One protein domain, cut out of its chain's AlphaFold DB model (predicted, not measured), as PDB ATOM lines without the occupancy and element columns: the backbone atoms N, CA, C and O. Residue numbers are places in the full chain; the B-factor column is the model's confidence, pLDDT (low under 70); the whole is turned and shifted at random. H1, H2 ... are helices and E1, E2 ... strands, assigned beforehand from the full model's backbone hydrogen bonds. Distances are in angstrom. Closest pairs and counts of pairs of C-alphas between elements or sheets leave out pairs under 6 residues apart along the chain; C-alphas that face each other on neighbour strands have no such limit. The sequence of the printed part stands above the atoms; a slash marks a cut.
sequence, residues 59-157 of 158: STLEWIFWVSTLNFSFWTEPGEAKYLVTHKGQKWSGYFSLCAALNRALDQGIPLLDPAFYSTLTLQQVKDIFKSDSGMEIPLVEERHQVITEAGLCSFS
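What this domain is: This is residues 59 to 157 of the 158 residues of a protein of Darwinula stevensoni (UniProt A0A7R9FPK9). Four helices, H1, H2, H4 and H5, make a ring of crossed helices, with H2 and H5 on opposite sides of it and H1 and H4 each bridging from one to the other. The short helix H3 packs on H5, the small hairpin E1 and E2 packs on H2 mainly through E1, and the loop of residues 70 to 83 reaches to Gly 79 at one end of the long axis. The 99 printed residues hold five named helices and two named strands, in the order H1 E1 E2 H2 H3 H4 H5; the sheet, E1 - E2, is antiparallel, and the class is mostly helix. The whole is compact, with a radius of gyration of the C-alphas of 13.0 A, yet elongated in outline, spanning 44 by 26 by 22 A.

Where its parts are: Find C-alpha 59 at (240.465, 239.757, 175.435); from there H1 runs through residues 59 to 69, 15.2 A long. After a long link come E1, residues 84 to 87, 10.0 A long, and E2, residues 90 to 93, 10.3 A long. Look next at C-alpha 95, at (246.763, 238.060, 193.667), where H2 begins; it covers residues 95 to 107 and is 18.9 A long. H3 is residues 115 to 118, 5.2 A long, and H4 is residues 123 to 129, 9.9 A long. H5, residues 141 to 155, is the longest helix at 20.8 A and ends with C-alpha 155 at (237.144, 226.150, 176.110).

How they stand to each other: Start at the hub, H5, which touches three other helices. With residues 147 to 151 alone it touches H1, opposite ways at a steep tilt of 47 degrees; their closest C-alphas, of Thr 69 and Ile 148, are 7.0 A apart. With residues 141 to 145 alone it touches H4, about perpendicular at 86 degrees, closest at the C-alphas of Leu 123 and His 145, 6.0 A. It also touches H3, where the closest C-alphas, of Pro 115 and Gly 152, are 4.3 A apart. H2 only just touches H1, with 3 pairs of C-alphas within 8 A, the closest being Val 67 and Cys 99 at 6.7 A. H2 also only just touches H4, again with 3 pairs, the closest C-alphas being those of Ala 105 and Ile 129, 6.2 A. H2 and H5 are apart, as are H1 and H4. Between E1 and E2, an antiparallel hairpin, look for N 85 and O 92 at 3.1 A and N 92 and O 85 at 2.8 A, within hydrogen-bond range. The closest C-alphas of E1 and H2, those of Val 85 and Ser 97, are 5.2 A apart. In H1, H2, H4 and H5 every O i to N i+4 pair is within hydrogen-bond range; H3 is too short for such a pair.

The domain as a whole: The two C-alphas farthest apart, those of Gly 79 and Ser 157, are 44.4 A apart. The printed part has no cut. The links H1 to E1 and H4 to H5 are long. The mean pLDDT of the printed part is 94.0, and residues 156 to 157 are under 70.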
ATOM      1  N   SER A  59     239.196 240.066 174.761       93.56
ATOM      2  CA  SER A  59     240.465 239.757 175.435       93.56
ATOM      3  C   SER A  59     240.387 239.994 176.944       93.56
ATOM      4  O   SER A  59     240.988 239.254 177.715       93.56
ATOM      5  N   THR A  60     239.575 240.961 177.384       95.06
ATOM      6  CA  THR A  60     239.307 241.186 178.810       95.06
ATOM      7  C   THR A  60     238.581 240.000 179.441       95.06
ATOM      8  O   THR A  60     238.906 239.615 180.561       95.06
ATOM      9  N   LEU A  61     237.628 239.391 178.729       94.56
ATOM     10  CA  LEU A  61     236.920 238.202 179.211       94.56
ATOM     11  C   LEU A  61     237.863 237.001 179.324       94.56
ATOM     12  O   LEU A  61     237.881 236.356 180.371       94.56
ATOM     13  N   GLU A  62     238.683 236.754 178.300       95.81
ATOM     14  CA  GLU A  62     239.684 235.676 178.324       95.81
ATOM     15  C   GLU A  62     240.703 235.888 179.453       95.81
ATOM     16  O   GLU A  62     241.045 234.956 180.178       95.81
ATOM     17  N   TRP A  63     241.138 237.134 179.666       96.81
ATOM     18  CA  TRP A  63     242.043 237.493 180.756       96.81
ATOM     19  C   TRP A  63     241.416 237.212 182.123       96.81
ATOM     20  O   TRP A  63     242.044 236.584 182.976       96.81
ATOM     21  N   ILE A  64     240.162 237.637 182.335       95.88
ATOM     22  CA  ILE A  64     239.440 237.411 183.597       95.88
ATOM     23  C   ILE A  64     239.257 235.917 183.832       95.88
ATOM     24  O   ILE A  64     239.467 235.456 184.954       95.88
ATOM     25  N   PHE A  65     238.893 235.162 182.797       95.62
ATOM     26  CA  PHE A  65     238.744 233.716 182.881       95.62
ATOM     27  C   PHE A  65     240.058 233.051 183.296       95.62
ATOM     28  O   PHE A  65     240.082 232.296 184.271       95.62
ATOM     29  N   TRP A  66     241.161 233.389 182.627       95.75
ATOM     30  CA  TRP A  66     242.483 232.833 182.905       95.75
ATOM     31  C   TRP A  66     242.944 233.133 184.335       95.75
ATOM     32  O   TRP A  66     243.321 232.231 185.084       95.75
ATOM     33  N   VAL A  67     242.855 234.397 184.763       96.81
ATOM     34  CA  VAL A  67     243.251 234.807 186.117       96.81
ATOM     35  C   VAL A  67     242.358 234.158 187.167       96.81
ATOM     36  O   VAL A  67     242.869 233.649 188.160       96.81
ATOM     37  N   SER A  68     241.043 234.128 186.951       95.81
ATOM     38  CA  SER A  68     240.092 233.542 187.906       95.81
ATOM     39  C   SER A  68     240.291 232.036 188.062       95.81
ATOM     40  O   SER A  68     240.209 231.526 189.177       95.81
ATOM     41  N   THR A  69     240.634 231.347 186.973       96.12
ATOM     42  CA  THR A  69     240.985 229.918 186.953       96.12
ATOM     43  C   THR A  69     242.185 229.616 187.852       96.12
ATOM     44  O   THR A  69     242.250 228.561 188.478       96.12
ATOM     45  N   LEU A  70     243.117 230.564 187.978       96.94
ATOM     46  CA  LEU A  70     244.352 230.410 188.743       96.94
ATOM     47  C   LEU A  70     244.371 231.235 190.041       96.94
ATOM     48  O   LEU A  70     245.400 231.316 190.713       96.94
ATOM     49  N   ASN A  71     243.263 231.848 190.456       96.00
ATOM     50  CA  ASN A  71     243.245 232.734 191.621       96.00
ATOM     51  C   ASN A  71     243.123 231.965 192.954       96.00
ATOM     52  O   ASN A  71     242.142 232.100 193.683       96.00
ATOM     53  N   PHE A  72     244.119 231.142 193.280       94.50
ATOM     54  CA  PHE A  72     244.167 230.361 194.518       94.50
ATOM     55  C   PHE A  72     245.574 230.326 195.126       94.50
ATOM     56  O   PHE A  72     246.551 230.625 194.455       94.50
ATOM     57  N   SER A  73     245.679 229.959 196.407       89.75
ATOM     58  CA  SER A  73     246.942 229.675 197.112       89.75
ATOM     59  C   SER A  73     248.031 230.763 197.025       89.75
ATOM     60  O   SER A  73     249.145 230.515 196.573       89.75
ATOM     61  N   PHE A  74     247.727 231.974 197.504       87.69
ATOM     62  CA  PHE A  74     248.686 233.092 197.598       87.69
ATOM     63  C   PHE A  74     249.236 233.334 199.012       87.69
ATOM     64  O   PHE A  74     249.781 234.401 199.303       87.69
ATOM     65  N   TRP A  75     249.041 232.373 199.909       83.00
ATOM     66  CA  TRP A  75     249.490 232.464 201.292       83.00
ATOM     67  C   TRP A  75     251.004 232.238 201.364       83.00
ATOM     68  O   TRP A  75     251.573 231.494 200.568       83.00
ATOM     69  N   THR A  76     251.665 232.911 202.298       84.00
ATOM     70  CA  THR A  76     253.092 232.731 202.582       84.00
ATOM     71  C   THR A  76     253.229 232.614 204.085       84.00
ATOM     72  O   THR A  76     252.686 233.460 204.805       84.00
ATOM     73  N   GLU A  77     253.921 231.578 204.551       84.69
ATOM     74  CA  GLU A  77     254.135 231.377 205.979       84.69
ATOM     75  C   GLU A  77     254.986 232.516 206.567       84.69
ATOM     76  O   GLU A  77     255.844 233.092 205.881       84.69
ATOM     77  N   PRO A  78     254.766 232.893 207.837       86.69
ATOM     78  CA  PRO A  78     255.592 233.895 208.493       86.69
ATOM     79  C   PRO A  78     257.078 233.510 208.459       86.69
ATOM     80  O   PRO A  78     257.476 232.472 208.977       86.69
ATOM     81  N   GLY A  79     257.910 234.381 207.885       86.06
ATOM     82  CA  GLY A  79     259.359 234.168 207.770       86.06
ATOM     83  C   GLY A  79     259.817 233.607 206.422       86.06
ATOM     84  O   GLY A  79     261.015 233.634 206.149       86.06
ATOM     85  N   GLU A  80     258.898 233.182 205.554       87.19
ATOM     86  CA  GLU A  80     259.227 232.762 204.193       87.19
ATOM     87  C   GLU A  80     259.219 233.932 203.202       87.19
ATOM     88  O   GLU A  80     258.534 234.951 203.375       87.19
ATOM     89  N   ALA A  81     260.002 233.792 202.131       89.06
ATOM     90  CA  ALA A  81     259.985 234.753 201.043       89.06
ATOM     91  C   ALA A  81     258.664 234.649 200.268       89.06
ATOM     92  O   ALA A  81     258.158 233.567 199.983       89.06
ATOM     93  N   LYS A  82     258.103 235.801 199.894       92.12
ATOM     94  CA  LYS A  82     256.882 235.854 199.084       92.12
ATOM     95  C   LYS A  82     257.195 235.548 197.627       92.12
ATOM     96  O   LYS A  82     258.252 235.935 197.128       92.12
ATOM     97  N   TYR A  83     256.230 234.969 196.925       95.06
ATOM     98  CA  TYR A  83     256.209 234.983 195.467       95.06
ATOM     99  C   TYR A  83     256.037 236.428 194.966       95.06
ATOM    100  O   TYR A  83     255.081 237.116 195.341       95.06
ATOM    101  N   LEU A  84     257.001 236.906 194.173       96.56
ATOM    102  CA  LEU A  84     257.055 238.286 193.680       96.56
ATOM    103  C   LEU A  84     257.243 238.333 192.168       96.56
ATOM    104  O   LEU A  84     258.076 237.607 191.622       96.56
ATOM    105  N   VAL A  85     256.511 239.229 191.509       97.56
ATOM    106  CA  VAL A  85     256.612 239.449 190.062       97.56
ATOM    107  C   VAL A  85     256.690 240.937 189.768       97.56
ATOM    108  O   VAL A  85     255.836 241.712 190.197       97.56
ATOM    109  N   THR A  86     257.714 241.335 189.026       97.19
ATOM    110  CA  THR A  86     257.943 242.700 188.573       97.19
ATOM    111  C   THR A  86     257.400 242.844 187.164       97.19
ATOM    112  O   THR A  86     257.793 242.120 186.248       97.19
ATOM    113  N   HIS A  87     256.509 243.809 186.985       96.81
ATOM    114  CA  HIS A  87     255.937 244.173 185.696       96.81
ATOM    115  C   HIS A  87     255.931 245.699 185.583       96.81
ATOM    116  O   HIS A  87     255.608 246.391 186.546       96.81
ATOM    117  N   LYS A  88     256.418 246.222 184.449       94.50
ATOM    118  CA  LYS A  88     256.605 247.665 184.187       94.50
ATOM    119  C   LYS A  88     257.300 248.441 185.322       94.50
ATOM    120  O   LYS A  88     256.947 249.571 185.637       94.50
ATOM    121  N   GLY A  89     258.308 247.825 185.942       95.06
ATOM    122  CA  GLY A  89     259.096 248.438 187.018       95.06
ATOM    123  C   GLY A  89     258.442 248.411 188.404       95.06
ATOM    124  O   GLY A  89     259.071 248.845 189.367       95.06
ATOM    125  N   GLN A  90     257.230 247.861 188.542       96.38
ATOM    126  CA  GLN A  90     256.552 247.693 189.824       96.38
ATOM    127  C   GLN A  90     256.537 246.227 190.255       96.38
ATOM    128  O   GLN A  90     256.254 245.334 189.460       96.38
ATOM    129  N   LYS A  91     256.832 245.986 191.535       96.62
ATOM    130  CA  LYS A  91     256.844 244.652 192.138       96.62
ATOM    131  C   LYS A  91     255.497 244.333 192.783       96.62
ATOM    132  O   LYS A  91     255.006 245.099 193.612       96.62
ATOM    133  N   TRP A  92     254.945 243.175 192.444       96.62
ATOM    134  CA  TRP A  92     253.637 242.703 192.888       96.62
ATOM    135  C   TRP A  92     253.748 241.434 193.731       96.62
ATOM    136  O   TRP A  92     254.681 240.649 193.571       96.62
ATOM    137  N   SER A  93     252.777 241.231 194.624       95.06
ATOM    138  CA  SER A  93     252.661 240.050 195.491       95.06
ATOM    139  C   SER A  93     251.204 239.603 195.596       95.06
ATOM    140  O   SER A  93     250.294 240.371 195.267       95.06
ATOM    141  N   GLY A  94     250.982 238.372 196.055       94.06
ATOM    142  CA  GLY A  94     249.646 237.795 196.192       94.06
ATOM    143  C   GLY A  94     248.894 237.761 194.861       94.06
ATOM    144  O   GLY A  94     249.507 237.576 193.813       94.06
ATOM    145  N   TYR A  95     247.587 238.012 194.881       94.75
ATOM    146  CA  TYR A  95     246.763 238.060 193.667       94.75
ATOM    147  C   TYR A  95     247.365 238.933 192.545       94.75
ATOM    148  O   TYR A  95     247.448 238.500 191.400       94.75
ATOM    149  N   PHE A  96     247.888 240.122 192.860       96.12
ATOM    150  CA  PHE A  96     248.443 241.004 191.827       96.12
ATOM    151  C   PHE A  96     249.701 240.451 191.149       96.12
ATOM    152  O   PHE A  96     249.988 240.828 190.017       96.12
ATOM    153  N   SER A  97     250.445 239.552 191.801       96.50
ATOM    154  CA  SER A  97     251.595 238.899 191.162       96.50
ATOM    155  C   SER A  97     251.178 237.922 190.059       96.50
ATOM    156  O   SER A  97     251.888 237.814 189.063       96.50
ATOM    157  N   LEU A  98     250.003 237.288 190.178       97.50
ATOM    158  CA  LEU A  98     249.413 236.473 189.112       97.50
ATOM    159  C   LEU A  98     249.054 237.343 187.901       97.50
ATOM    160  O   LEU A  98     249.449 237.032 186.779       97.50
ATOM    161  N   CYS A  99     248.369 238.465 188.140       97.69
ATOM    162  CA  CYS A  99     248.020 239.432 187.099       97.69
ATOM    163  C   CYS A  99     249.274 239.970 186.390       97.69
ATOM    164  O   CYS A  99     249.333 240.026 185.164       97.69
ATOM    165  N   ALA A 100     250.304 240.318 187.168       97.75
ATOM    166  CA  ALA A 100     251.580 240.796 186.651       97.75
ATOM    167  C   ALA A 100     252.316 239.729 185.823       97.75
ATOM    168  O   ALA A 100     252.892 240.061 184.789       97.75
ATOM    169  N   ALA A 101     252.281 238.456 186.235       97.81
ATOM    170  CA  ALA A 101     252.892 237.358 185.485       97.81
ATOM    171  C   ALA A 101     252.215 237.154 184.124       97.81
ATOM    172  O   ALA A 101     252.911 237.057 183.112       97.81
ATOM    173  N   LEU A 102     250.875 237.163 184.092       98.06
ATOM    174  CA  LEU A 102     250.107 237.081 182.850       98.06
ATOM    175  C   LEU A 102     250.446 238.252 181.924       98.06
ATOM    176  O   LEU A 102     250.854 238.032 180.787       98.06
ATOM    177  N   ASN A 103     250.359 239.492 182.411       97.94
ATOM    178  CA  ASN A 103     250.627 240.666 181.579       97.94
ATOM    179  C   ASN A 103     252.069 240.704 181.069       97.94
ATOM    180  O   ASN A 103     252.299 241.046 179.914       97.94
ATOM    181  N   ARG A 104     253.043 240.304 181.894       97.75
ATOM    182  CA  ARG A 104     254.445 240.190 181.477       97.75
ATOM    183  C   ARG A 104     254.613 239.205 180.319       97.75
ATOM    184  O   ARG A 104     255.376 239.491 179.404       97.75
ATOM    185  N   ALA A 105     253.918 238.071 180.348       97.69
ATOM    186  CA  ALA A 105     253.952 237.090 179.266       97.69
ATOM    187  C   ALA A 105     253.229 237.588 177.999       97.69
ATOM    188  O   ALA A 105     253.740 237.400 176.895       97.69
ATOM    189  N   LEU A 106     252.094 238.282 178.144       97.69
ATOM    190  CA  LEU A 106     251.390 238.908 177.016       97.69
ATOM    191  C   LEU A 106     252.243 239.992 176.341       97.69
ATOM    192  O   LEU A 106     252.342 240.013 175.117       97.69
ATOM    193  N   ASP A 107     252.931 240.830 177.123       97.12
ATOM    194  CA  ASP A 107     253.858 241.853 176.613       97.12
ATOM    195  C   ASP A 107     255.063 241.235 175.872       97.12
ATOM    196  O   ASP A 107     255.662 241.876 175.009       97.12
ATOM    197  N   GLN A 108     255.413 239.979 176.176       96.62
ATOM    198  CA  GLN A 108     256.436 239.197 175.470       96.62
ATOM    199  C   GLN A 108     255.900 238.487 174.214       96.62
ATOM    200  O   GLN A 108     256.651 237.784 173.540       96.62
ATOM    201  N   GLY A 109     254.617 238.661 173.885       96.88
ATOM    202  CA  GLY A 109     253.978 238.051 172.721       96.88
ATOM    203  C   GLY A 109     253.556 236.594 172.920       96.88
ATOM    204  O   GLY A 109     253.254 235.917 171.940       96.88
ATOM    205  N   ILE A 110     253.523 236.093 174.160       97.62
ATOM    206  CA  ILE A 110     253.029 234.745 174.457       97.62
ATOM    207  C   ILE A 110     251.490 234.780 174.427       97.62
ATOM    208  O   ILE A 110     250.898 235.528 175.207       97.62
ATOM    209  N   PRO A 111     250.807 233.985 173.582       96.31
ATOM    210  CA  PRO A 111     249.359 234.077 173.393       96.31
ATOM    211  C   PRO A 111     248.572 233.357 174.506       96.31
ATOM    212  O   PRO A 111     247.793 232.445 174.255       96.31
ATOM    213  N   LEU A 112     248.747 233.770 175.767       96.38
ATOM    214  CA  LEU A 112     248.102 233.138 176.932       96.38
ATOM    215  C   LEU A 112     246.589 233.355 177.036       96.38
ATOM    216  O   LEU A 112     245.953 232.741 177.886       96.38
ATOM    217  N   LEU A 113     246.011 234.197 176.180       96.00
ATOM    218  CA  LEU A 113     244.558 234.361 176.072       96.00
ATOM    219  C   LEU A 113     243.934 233.437 175.017       96.00
ATOM    220  O   LEU A 113     242.730 233.497 174.806       96.00
ATOM    221  N   ASP A 114     244.739 232.608 174.345       95.81
ATOM    222  CA  ASP A 114     244.266 231.614 173.384       95.81
ATOM    223  C   ASP A 114     244.171 230.226 174.051       95.81
ATOM    224  O   ASP A 114     245.208 229.634 174.376       95.81
ATOM    225  N   PRO A 115     242.955 229.672 174.222       94.62
ATOM    226  CA  PRO A 115     242.751 228.317 174.734       94.62
ATOM    227  C   PRO A 115     243.548 227.235 174.002       94.62
ATOM    228  O   PRO A 115     243.976 226.258 174.624       94.62
ATOM    229  N   ALA A 116     243.826 227.425 172.709       95.00
ATOM    230  CA  ALA A 116     244.555 226.463 171.877       95.00
ATOM    231  C   ALA A 116     245.973 226.339 172.385       95.00
ATOM    232  O   ALA A 116     246.524 225.252 172.536       95.00
ATOM    233  N   PHE A 117     246.544 227.498 172.680       95.81
ATOM    234  CA  PHE A 117     247.893 227.617 173.150       95.81
ATOM    235  C   PHE A 117     248.010 227.058 174.564       95.81
ATOM    236  O   PHE A 117     248.798 226.140 174.794       95.81
ATOM    237  N   TYR A 118     247.201 227.547 175.509       95.38
ATOM    238  CA  TYR A 118     247.382 227.163 176.910       95.38
ATOM    239  C   TYR A 118     246.932 225.728 177.241       95.38
ATOM    240  O   TYR A 118     247.416 225.158 178.219       95.38
ATOM    241  N   SER A 119     246.128 225.087 176.382       96.25
ATOM    242  CA  SER A 119     245.852 223.639 176.448       96.25
ATOM    243  C   SER A 119     247.060 222.750 176.111       96.25
ATOM    244  O   SER A 119     247.057 221.561 176.417       96.25
ATOM    245  N   THR A 120     248.112 223.308 175.505       96.50
ATOM    246  CA  THR A 120     249.312 222.558 175.086       96.50
ATOM    247  C   THR A 120     250.572 222.942 175.856       96.50
ATOM    248  O   THR A 120     251.652 222.420 175.574       96.50
ATOM    249  N   LEU A 121     250.453 223.842 176.839       97.19
ATOM    250  CA  LEU A 121     251.585 224.257 177.658       97.19
ATOM    251  C   LEU A 121     252.197 223.064 178.391       97.19
ATOM    252  O   LEU A 121     251.510 222.244 178.997       97.19
ATOM    253  N   THR A 122     253.522 223.007 178.376       98.12
ATOM    254  CA  THR A 122     254.293 222.112 179.237       98.12
ATOM    255  C   THR A 122     254.460 222.727 180.623       98.12
ATOM    256  O   THR A 122     254.484 223.951 180.775       98.12
ATOM    257  N   LEU A 123     254.680 221.886 181.637       98.19
ATOM    258  CA  LEU A 123     254.977 222.354 182.994       98.19
ATOM    259  C   LEU A 123     256.171 223.320 183.026       98.19
ATOM    260  O   LEU A 123     256.141 224.313 183.748       98.19
ATOM    261  N   GLN A 124     257.208 223.073 182.216       98.12
ATOM    262  CA  GLN A 124     258.371 223.958 182.151       98.12
ATOM    263  C   GLN A 124     257.999 225.355 181.634       98.12
ATOM    264  O   GLN A 124     258.399 226.347 182.233       98.12
ATOM    265  N   GLN A 125     257.175 225.445 180.584       97.81
ATOM    266  CA  GLN A 125     256.687 226.737 180.093       97.81
ATOM    267  C   GLN A 125     255.840 227.455 181.148       97.81
ATOM    268  O   GLN A 125     255.966 228.667 181.302       97.81
ATOM    269  N   VAL A 126     255.018 226.726 181.911       97.75
ATOM    270  CA  VAL A 126     254.246 227.296 183.027       97.75
ATOM    271  C   VAL A 126     255.173 227.846 184.118       97.75
ATOM    272  O   VAL A 126     254.976 228.977 184.567       97.75
ATOM    273  N   LYS A 127     256.226 227.109 184.500       97.56
ATOM    274  CA  LYS A 127     257.254 227.583 185.447       97.56
ATOM    275  C   LYS A 127     257.970 228.835 184.929       97.56
ATOM    276  O   LYS A 127     258.209 229.761 185.702       97.56
ATOM    277  N   ASP A 128     258.253 228.904 183.630       97.06
ATOM    278  CA  ASP A 128     258.899 230.066 183.010       97.06
ATOM    279  C   ASP A 128     257.975 231.298 182.982       97.06
ATOM    280  O   ASP A 128     258.402 232.396 183.347       97.06
ATOM    281  N   ILE A 129     256.694 231.122 182.636       97.31
ATOM    282  CA  ILE A 129     255.665 232.179 182.687       97.31
ATOM    283  C   ILE A 129     255.560 232.745 184.110       97.31
ATOM    284  O   ILE A 129     255.609 233.966 184.318       97.31
ATOM    285  N   PHE A 130     255.489 231.857 185.103       97.06
ATOM    286  CA  PHE A 130     255.381 232.213 186.514       97.06
ATOM    287  C   PHE A 130     256.715 232.481 187.203       97.06
ATOM    288  O   PHE A 130     256.743 232.599 188.426       97.06
ATOM    289  N   LYS A 131     257.821 232.644 186.477       96.12
ATOM    290  CA  LYS A 131     259.126 232.864 187.102       96.12
ATOM    291  C   LYS A 131     259.122 234.083 188.031       96.12
ATOM    292  O   LYS A 131     258.782 235.195 187.614       96.12
ATOM    293  N   SER A 132     259.512 233.874 189.285       95.19
ATOM    294  CA  SER A 132     259.546 234.928 190.298       95.19
ATOM    295  C   SER A 132     260.863 235.697 190.310       95.19
ATOM    296  O   SER A 132     261.918 235.151 189.991       95.19
ATOM    297  N   ASP A 133     260.814 236.942 190.784       93.62
ATOM    298  CA  ASP A 133     262.008 237.735 191.085       93.62
ATOM    299  C   ASP A 133     262.585 237.460 192.482       93.62
ATOM    300  O   ASP A 133     263.671 237.944 192.798       93.62
ATOM    301  N   SER A 134     261.864 236.745 193.351       89.69
ATOM    302  CA  SER A 134     262.338 236.384 194.696       89.69
ATOM    303  C   SER A 134     262.992 235.003 194.759       89.69
ATOM    304  O   SER A 134     263.460 234.606 195.821       89.69
ATOM    305  N   GLY A 135     263.014 234.263 193.644       87.75
ATOM    306  CA  GLY A 135     263.466 232.870 193.596       87.75
ATOM    307  C   GLY A 135     262.451 231.859 194.141       87.75
ATOM    308  O   GLY A 135     262.681 230.661 194.022       87.75
ATOM    309  N   MET A 136     261.324 232.323 194.688       91.06
ATOM    310  CA  MET A 136     260.234 231.456 195.133       91.06
ATOM    311  C   MET A 136     259.392 231.015 193.942       91.06
ATOM    312  O   MET A 136     258.994 231.840 193.121       91.06
ATOM    313  N   GLU A 137     259.092 229.727 193.847       92.38
ATOM    314  CA  GLU A 137     258.137 229.237 192.858       92.38
ATOM    315  C   GLU A 137     256.715 229.687 193.228       92.38
ATOM    316  O   GLU A 137     256.405 229.916 194.402       92.38
ATOM    317  N   ILE A 138     255.845 229.859 192.229       94.88
ATOM    318  CA  ILE A 138     254.433 230.110 192.516       94.88
ATOM    319  C   ILE A 138     253.862 228.880 193.244       94.88
ATOM    320  O   ILE A 138     254.098 227.758 192.793       94.88
ATOM    321  N   PRO A 139     253.115 229.041 194.352       93.75
ATOM    322  CA  PRO A 139     252.562 227.888 195.050       93.75
ATOM    323  C   PRO A 139     251.655 227.063 194.135       93.75
ATOM    324  O   PRO A 139     250.838 227.641 193.406       93.75
ATOM    325  N   LEU A 140     251.767 225.734 194.239       95.69
ATOM    326  CA  LEU A 140     250.966 224.756 193.492       95.69
ATOM    327  C   LEU A 140     251.125 224.887 191.965       95.69
ATOM    328  O   LEU A 140     250.139 224.978 191.232       95.69
ATOM    329  N   VAL A 141     252.363 225.005 191.465       96.44
ATOM    330  CA  VAL A 141     252.607 225.236 190.030       96.44
ATOM    331  C   VAL A 141     252.171 224.051 189.166       96.44
ATOM    332  O   VAL A 141     251.655 224.259 188.067       96.44
ATOM    333  N   GLU A 142     252.316 222.824 189.662       97.88
ATOM    334  CA  GLU A 142     251.859 221.610 188.991       97.88
ATOM    335  C   GLU A 142     250.326 221.579 188.874       97.88
ATOM    336  O   GLU A 142     249.797 221.320 187.793       97.88
ATOM    337  N   GLU A 143     249.592 221.921 189.934       98.12
ATOM    338  CA  GLU A 143     248.129 222.006 189.908       98.12
ATOM    339  C   GLU A 143     247.655 223.151 189.012       98.12
ATOM    340  O   GLU A 143     246.692 223.001 188.266       98.12
ATOM    341  N   ARG A 144     248.346 224.297 189.025       97.62
ATOM    342  CA  ARG A 144     248.056 225.403 188.098       97.62
ATOM    343  C   ARG A 144     248.216 224.978 186.649       97.62
ATOM    344  O   ARG A 144     247.394 225.371 185.825       97.62
ATOM    345  N   HIS A 145     249.255 224.201 186.342       98.12
ATOM    346  CA  HIS A 145     249.466 223.637 185.010       98.12
ATOM    347  C   HIS A 145     248.309 222.717 184.616       98.12
ATOM    348  O   HIS A 145     247.714 222.929 183.564       98.12
ATOM    349  N   GLN A 146     247.934 221.770 185.477       97.88
ATOM    350  CA  GLN A 146     246.798 220.876 185.226       97.88
ATOM    351  C   GLN A 146     245.509 221.661 184.963       97.88
ATOM    352  O   GLN A 146     244.878 221.491 183.921       97.88
ATOM    353  N   VAL A 147     245.168 222.583 185.867       97.06
ATOM    354  CA  VAL A 147     243.934 223.368 185.798       97.06
ATOM    355  C   VAL A 147     243.890 224.233 184.536       97.06
ATOM    356  O   VAL A 147     242.856 224.266 183.870       97.06
ATOM    357  N   ILE A 148     244.982 224.920 184.165       95.50
ATOM    358  CA  ILE A 148     244.950 225.772 182.969       95.50
ATOM    359  C   ILE A 148     244.894 224.951 181.680       95.50
ATOM    360  O   ILE A 148     244.184 225.322 180.746       95.50
ATOM    361  N   THR A 149     245.581 223.809 181.638       95.94
ATOM    362  CA  THR A 149     245.535 222.901 180.492       95.94
ATOM    363  C   THR A 149     244.134 222.313 180.305       95.94
ATOM    364  O   THR A 149     243.601 222.361 179.196       95.94
ATOM    365  N   GLU A 150     243.491 221.843 181.376       96.25
ATOM    366  CA  GLU A 150     242.109 221.345 181.338       96.25
ATOM    367  C   GLU A 150     241.102 222.434 180.952       96.25
ATOM    368  O   GLU A 150     240.219 222.194 180.122       96.25
ATOM    369  N   ALA A 151     241.256 223.644 181.498       95.00
ATOM    370  CA  ALA A 151     240.429 224.788 181.129       95.00
ATOM    371  C   ALA A 151     240.535 225.089 179.626       95.00
ATOM    372  O   ALA A 151     239.525 225.363 178.980       95.00
ATOM    373  N   GLY A 152     241.735 224.973 179.048       93.25
ATOM    374  CA  GLY A 152     241.961 225.203 177.620       93.25
ATOM    375  C   GLY A 152     241.266 224.171 176.745       93.25
ATOM    376  O   GLY A 152     240.607 224.537 175.773       93.25
ATOM    377  N   LEU A 153     241.341 222.895 177.127       92.25
ATOM    378  CA  LEU A 153     240.657 221.802 176.428       92.25
ATOM    379  C   LEU A 153     239.127 221.967 176.453       92.25
ATOM    380  O   LEU A 153     238.463 221.749 175.438       92.25
ATOM    381  N   CYS A 154     238.565 222.395 177.588       88.38
ATOM    382  CA  CYS A 154     237.127 222.648 177.715       88.38
ATOM    383  C   CYS A 154     236.672 223.844 176.867       88.38
ATOM    384  O   CYS A 154     235.648 223.767 176.189       88.38
ATOM    385  N   SER A 155     237.445 224.931 176.871       78.06
ATOM    386  CA  SER A 155     237.144 226.150 176.110       78.06
ATOM    387  C   SER A 155     237.336 225.983 174.598       78.06
ATOM    388  O   SER A 155     236.780 226.763 173.833       78.06
ATOM    389  N   PHE A 156     238.072 224.955 174.156       57.16
ATOM    390  CA  PHE A 156     238.229 224.584 172.742       57.16
ATOM    391  C   PHE A 156     236.992 223.940 172.112       57.16
ATOM    392  O   PHE A 156     236.908 223.823 170.892       57.16
ATOM    393  N   SER A 157     236.069 223.457 172.940       49.72
ATOM    394  CA  SER A 157     235.000 222.550 172.512       49.72
ATOM    395  C   SER A 157     233.661 223.250 172.226       49.72
ATOM    396  O   SER A 157     232.643 222.569 172.094       49.72
TER     397      SER A 157